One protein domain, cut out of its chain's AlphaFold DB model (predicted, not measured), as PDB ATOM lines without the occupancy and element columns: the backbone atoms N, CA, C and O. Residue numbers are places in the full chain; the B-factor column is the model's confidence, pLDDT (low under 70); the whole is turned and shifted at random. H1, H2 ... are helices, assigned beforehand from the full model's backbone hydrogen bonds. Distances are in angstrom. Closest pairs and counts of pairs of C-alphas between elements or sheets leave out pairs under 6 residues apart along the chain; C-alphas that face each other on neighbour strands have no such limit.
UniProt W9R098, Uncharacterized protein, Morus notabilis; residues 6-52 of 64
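What this domain is: This is residues 6 to 52 of the 64 residues of an uncharacterized protein of Morus notabilis (UniProt W9R098). Helix H1 runs out, the loop of residues 25 to 30 turns the backbone round, and the longer helix H2 runs back, with an open gap between the two. The printed part has 47 residues with two named helices, H1 then H2, and no named strand: all helix. It is loose, with a radius of gyration of the C-alphas of 12.7 A, and only just flat, spanning 39 by 26 by 8 A.

Where its parts are: Find C-alpha 6 at (159.772, 114.760, 14.119); from there H1, residues 6 to 24, runs 26.5 A. H2, residues 31 to 52, runs 31.4 A to C-alpha 52 at (150.714, 124.790, 30.934).

How they stand to each other: H1 and H2 are apart, with no C-alpha of one within 8 A of the other. In H1 every O i to N i+4 pair is within hydrogen-bond range; in H2, 17 of 18 are.

The domain as a whole: The C-alphas farthest apart, of Glu 27 and Phe 52, are 38.6 A apart. The printed part has no cut, and its link is short, 6 residues. Look for pLDDT under 70 at 20 residues, among them 25 to 33 and 35 to 41.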
ATOM      1  N   GLN A   6     158.666 114.076  14.783       72.88
ATOM      2  CA  GLN A   6     159.772 114.760  14.119       72.88
ATOM      3  C   GLN A   6     160.567 115.645  15.088       72.88
ATOM      4  O   GLN A   6     161.793 115.641  15.068       72.88
ATOM      5  N   VAL A   7     159.882 116.366  15.983       69.19
ATOM      6  CA  VAL A   7     160.531 117.200  17.009       69.19
ATOM      7  C   VAL A   7     161.237 116.318  18.032       69.19
ATOM      8  O   VAL A   7     162.377 116.593  18.389       69.19
ATOM      9  N   VAL A   8     160.594 115.233  18.470       72.94
ATOM     10  CA  VAL A   8     161.199 114.275  19.410       72.94
ATOM     11  C   VAL A   8     162.448 113.635  18.801       72.94
ATOM     12  O   VAL A   8     163.485 113.579  19.455       72.94
ATOM     13  N   LEU A   9     162.377 113.217  17.537       75.19
ATOM     14  CA  LEU A   9     163.497 112.622  16.814       75.19
ATOM     15  C   LEU A   9     164.643 113.623  16.605       75.19
ATOM     16  O   LEU A   9     165.804 113.269  16.795       75.19
ATOM     17  N   ALA A  10     164.333 114.880  16.276       72.19
ATOM     18  CA  ALA A  10     165.332 115.939  16.141       72.19
ATOM     19  C   ALA A  10     166.042 116.229  17.472       72.19
ATOM     20  O   ALA A  10     167.266 116.345  17.502       72.19
ATOM     21  N   VAL A  11     165.293 116.288  18.578       74.62
ATOM     22  CA  VAL A  11     165.860 116.470  19.924       74.62
ATOM     23  C   VAL A  11     166.715 115.265  20.318       74.62
ATOM     24  O   VAL A  11     167.808 115.451  20.852       74.62
ATOM     25  N   ALA A  12     166.267 114.044  20.016       77.75
ATOM     26  CA  ALA A  12     167.019 112.822  20.288       77.75
ATOM     27  C   ALA A  12     168.341 112.779  19.505       77.75
ATOM     28  O   ALA A  12     169.390 112.541  20.099       77.75
ATOM     29  N   ASN A  13     168.317 113.097  18.207       79.19
ATOM     30  CA  ASN A  13     169.523 113.172  17.377       79.19
ATOM     31  C   ASN A  13     170.473 114.286  17.825       79.19
ATOM     32  O   ASN A  13     171.681 114.069  17.898       79.19
ATOM     33  N   ALA A  14     169.951 115.471  18.151       73.94
ATOM     34  CA  ALA A  14     170.768 116.559  18.679       73.94
ATOM     35  C   ALA A  14     171.433 116.155  20.004       73.94
ATOM     36  O   ALA A  14     172.625 116.383  20.187       73.94
ATOM     37  N   SER A  15     170.688 115.488  20.888       74.44
ATOM     38  CA  SER A  15     171.203 114.986  22.165       74.44
ATOM     39  C   SER A  15     172.289 113.934  21.959       74.44
ATOM     40  O   SER A  15     173.336 114.017  22.593       74.44
ATOM     41  N   ALA A  16     172.077 112.984  21.045       78.94
ATOM     42  CA  ALA A  16     173.052 111.945  20.727       78.94
ATOM     43  C   ALA A  16     174.345 112.532  20.142       78.94
ATOM     44  O   ALA A  16     175.424 112.180  20.605       78.94
ATOM     45  N   ASN A  17     174.246 113.477  19.202       77.31
ATOM     46  CA  ASN A  17     175.411 114.152  18.622       77.31
ATOM     47  C   ASN A  17     176.187 114.958  19.666       77.31
ATOM     48  O   ASN A  17     177.411 114.891  19.710       77.31
ATOM     49  N   VAL A  18     175.484 115.698  20.529       75.94
ATOM     50  CA  VAL A  18     176.111 116.437  21.632       75.94
ATOM     51  C   VAL A  18     176.812 115.467  22.582       75.94
ATOM     52  O   VAL A  18     177.952 115.706  22.960       75.94
ATOM     53  N   TRP A  19     176.184 114.340  22.915       71.38
ATOM     54  CA  TRP A  19     176.774 113.332  23.794       71.38
ATOM     55  C   TRP A  19     177.998 112.654  23.177       71.38
ATOM     56  O   TRP A  19     179.012 112.479  23.851       71.38
ATOM     57  N   GLN A  20     177.929 112.310  21.890       76.00
ATOM     58  CA  GLN A  20     179.058 111.762  21.141       76.00
ATOM     59  C   GLN A  20     180.208 112.766  21.089       76.00
ATOM     60  O   GLN A  20     181.345 112.401  21.376       76.00
ATOM     61  N   TYR A  21     179.907 114.039  20.833       73.19
ATOM     62  CA  TYR A  21     180.893 115.115  20.828       73.19
ATOM     63  C   TYR A  21     181.570 115.287  22.194       73.19
ATOM     64  O   TYR A  21     182.796 115.346  22.267       73.19
ATOM     65  N   ILE A  22     180.791 115.274  23.281       70.12
ATOM     66  CA  ILE A  22     181.310 115.329  24.656       70.12
ATOM     67  C   ILE A  22     182.184 114.104  24.956       70.12
ATOM     68  O   ILE A  22     183.246 114.246  25.556       70.12
ATOM     69  N   SER A  23     181.767 112.908  24.532       71.75
ATOM     70  CA  SER A  23     182.532 111.678  24.775       71.75
ATOM     71  C   SER A  23     183.834 111.609  23.979       71.75
ATOM     72  O   SER A  23     184.815 111.053  24.463       71.75
ATOM     73  N   CYS A  24     183.854 112.180  22.772       71.69
ATOM     74  CA  CYS A  24     185.014 112.151  21.889       71.69
ATOM     75  C   CYS A  24     186.015 113.277  22.176       71.69
ATOM     76  O   CYS A  24     187.171 113.142  21.787       71.69
ATOM     77  N   ASN A  25     185.606 114.373  22.829       66.38
ATOM     78  CA  ASN A  25     186.516 115.463  23.185       66.38
ATOM     79  C   ASN A  25     186.106 116.160  24.504       66.38
ATOM     80  O   ASN A  25     185.585 117.281  24.485       66.38
ATOM     81  N   PRO A  26     186.328 115.509  25.662       61.56
ATOM     82  CA  PRO A  26     185.880 115.997  26.972       61.56
ATOM     83  C   PRO A  26     186.630 117.244  27.480       61.56
ATOM     84  O   PRO A  26     186.199 117.863  28.448       61.56
ATOM     85  N   GLU A  27     187.734 117.633  26.839       59.72
ATOM     86  CA  GLU A  27     188.682 118.644  27.336       59.72
ATOM     87  C   GLU A  27     188.182 120.101  27.241       59.72
ATOM     88  O   GLU A  27     188.639 120.958  27.991       59.72
ATOM     89  N   HIS A  28     187.240 120.418  26.344       62.06
ATOM     90  CA  HIS A  28     186.915 121.819  26.017       62.06
ATOM     91  C   HIS A  28     185.641 122.382  26.660       62.06
ATOM     92  O   HIS A  28     185.373 123.579  26.545       62.06
ATOM     93  N   PHE A  29     184.853 121.553  27.344       55.50
ATOM     94  CA  PHE A  29     183.639 121.992  28.024       55.50
ATOM     95  C   PHE A  29     183.812 121.847  29.530       55.50
ATOM     96  O   PHE A  29     183.874 120.740  30.055       55.50
ATOM     97  N   THR A  30     183.838 122.968  30.251       64.38
ATOM     98  CA  THR A  30     183.816 122.957  31.715       64.38
ATOM     99  C   THR A  30     182.571 122.184  32.161       64.38
ATOM    100  O   THR A  30     181.454 122.612  31.882       64.38
ATOM    101  N   THR A  31     182.735 121.042  32.831       65.00
ATOM    102  CA  THR A  31     181.664 120.096  33.219       65.00
ATOM    103  C   THR A  31     180.438 120.777  33.833       65.00
ATOM    104  O   THR A  31     179.302 120.374  33.596       65.00
ATOM    105  N   HIS A  32     180.654 121.872  34.563       65.19
ATOM    106  CA  HIS A  32     179.603 122.707  35.140       65.19
ATOM    107  C   HIS A  32     178.663 123.328  34.098       65.19
ATOM    108  O   HIS A  32     177.464 123.413  34.342       65.19
ATOM    109  N   GLN A  33     179.171 123.722  32.933       65.38
ATOM    110  CA  GLN A  33     178.388 124.295  31.839       65.38
ATOM    111  C   GLN A  33     177.521 123.235  31.147       65.38
ATOM    112  O   GLN A  33     176.359 123.507  30.846       65.38
ATOM    113  N   LEU A  34     178.042 122.016  30.966       70.31
ATOM    114  CA  LEU A  34     177.276 120.884  30.432       70.31
ATOM    115  C   LEU A  34     176.205 120.413  31.409       70.31
ATOM    116  O   LEU A  34     175.065 120.220  31.000       70.31
ATOM    117  N   LEU A  35     176.534 120.290  32.697       67.75
ATOM    118  CA  LEU A  35     175.546 119.965  33.727       67.75
ATOM    119  C   LEU A  35     174.474 121.047  33.821       67.75
ATOM    120  O   LEU A  35     173.292 120.728  33.911       67.75
ATOM    121  N   HIS A  36     174.859 122.322  33.754       67.88
ATOM    122  CA  HIS A  36     173.899 123.415  33.776       67.88
ATOM    123  C   HIS A  36     173.006 123.387  32.533       67.88
ATOM    124  O   HIS A  36     171.800 123.543  32.657       67.88
ATOM    125  N   LEU A  37     173.540 123.117  31.341       68.00
ATOM    126  CA  LEU A  37     172.726 123.005  30.130       68.00
ATOM    127  C   LEU A  37     171.799 121.779  30.182       68.00
ATOM    128  O   LEU A  37     170.598 121.912  29.950       68.00
ATOM    129  N   LEU A  38     172.330 120.613  30.554       69.75
ATOM    130  CA  LEU A  38     171.594 119.349  30.637       69.75
ATOM    131  C   LEU A  38     170.544 119.355  31.745       69.75
ATOM    132  O   LEU A  38     169.537 118.680  31.609       69.75
ATOM    133  N   PHE A  39     170.741 120.104  32.829       66.69
ATOM    134  CA  PHE A  39     169.775 120.188  33.923       66.69
ATOM    135  C   PHE A  39     168.788 121.340  33.706       66.69
ATOM    136  O   PHE A  39     167.576 121.162  33.812       66.69
ATOM    137  N   PHE A  40     169.271 122.524  33.324       64.38
ATOM    138  CA  PHE A  40     168.441 123.722  33.198       64.38
ATOM    139  C   PHE A  40     167.537 123.685  31.963       64.38
ATOM    140  O   PHE A  40     166.420 124.202  32.012       64.38
ATOM    141  N   PHE A  41     167.970 123.061  30.864       67.44
ATOM    142  CA  PHE A  41     167.160 122.950  29.652       67.44
ATOM    143  C   PHE A  41     165.904 122.079  29.847       67.44
ATOM    144  O   PHE A  41     164.799 122.598  29.639       67.44
ATOM    145  N   PRO A  42     165.996 120.816  30.317       70.62
ATOM    146  CA  PRO A  42     164.811 120.022  30.596       70.62
ATOM    147  C   PRO A  42     164.024 120.584  31.773       70.62
ATOM    148  O   PRO A  42     162.804 120.587  31.692       70.62
ATOM    149  N   LEU A  43     164.643 121.145  32.818       68.44
ATOM    150  CA  LEU A  43     163.880 121.753  33.916       68.44
ATOM    151  C   LEU A  43     163.101 122.992  33.486       68.44
ATOM    152  O   LEU A  43     161.975 123.187  33.935       68.44
ATOM    153  N   ARG A  44     163.647 123.829  32.600       69.25
ATOM    154  CA  ARG A  44     162.915 124.981  32.057       69.25
ATOM    155  C   ARG A  44     161.758 124.524  31.178       69.25
ATOM    156  O   ARG A  44     160.690 125.137  31.233       69.25
ATOM    157  N   PHE A  45     161.955 123.459  30.404       70.12
ATOM    158  CA  PHE A  45     160.907 122.866  29.582       70.12
ATOM    159  C   PHE A  45     159.825 122.196  30.435       70.12
ATOM    160  O   PHE A  45     158.649 122.470  30.234       70.12
ATOM    161  N   LEU A  46     160.212 121.414  31.445       73.81
ATOM    162  CA  LEU A  46     159.323 120.780  32.417       73.81
ATOM    163  C   LEU A  46     158.574 121.814  33.246       73.81
ATOM    164  O   LEU A  46     157.376 121.674  33.420       73.81
ATOM    165  N   ARG A  47     159.226 122.893  33.691       72.69
ATOM    166  CA  ARG A  47     158.560 124.008  34.374       72.69
ATOM    167  C   ARG A  47     157.540 124.674  33.464       72.69
ATOM    168  O   ARG A  47     156.442 124.968  33.909       72.69
ATOM    169  N   ARG A  48     157.879 124.903  32.191       70.38
ATOM    170  CA  ARG A  48     156.949 125.491  31.218       70.38
ATOM    171  C   ARG A  48     155.771 124.554  30.952       70.38
ATOM    172  O   ARG A  48     154.636 125.009  30.970       70.38
ATOM    173  N   LEU A  49     156.034 123.263  30.766       71.50
ATOM    174  CA  LEU A  49     155.016 122.229  30.601       71.50
ATOM    175  C   LEU A  49     154.125 122.131  31.843       71.50
ATOM    176  O   LEU A  49     152.910 122.089  31.721       71.50
ATOM    177  N   PHE A  50     154.719 122.180  33.033       70.88
ATOM    178  CA  PHE A  50     154.014 122.211  34.306       70.88
ATOM    179  C   PHE A  50     153.164 123.472  34.433       70.88
ATOM    180  O   PHE A  50     152.014 123.370  34.817       70.88
ATOM    181  N   SER A  51     153.650 124.650  34.032       71.25
ATOM    182  CA  SER A  51     152.820 125.860  33.981       71.25
ATOM    183  C   SER A  51     151.633 125.711  33.024       71.25
ATOM    184  O   SER A  51     150.534 126.125  33.373       71.25
ATOM    185  N   PHE A  52     151.817 125.082  31.858       69.12
ATOM    186  CA  PHE A  52     150.714 124.790  30.934       69.12
ATOM    187  C   PHE A  52     149.718 123.760  31.492       69.12
ATOM    188  O   PHE A  52     148.520 123.891  31.264       69.12
TER     189      PHE A  52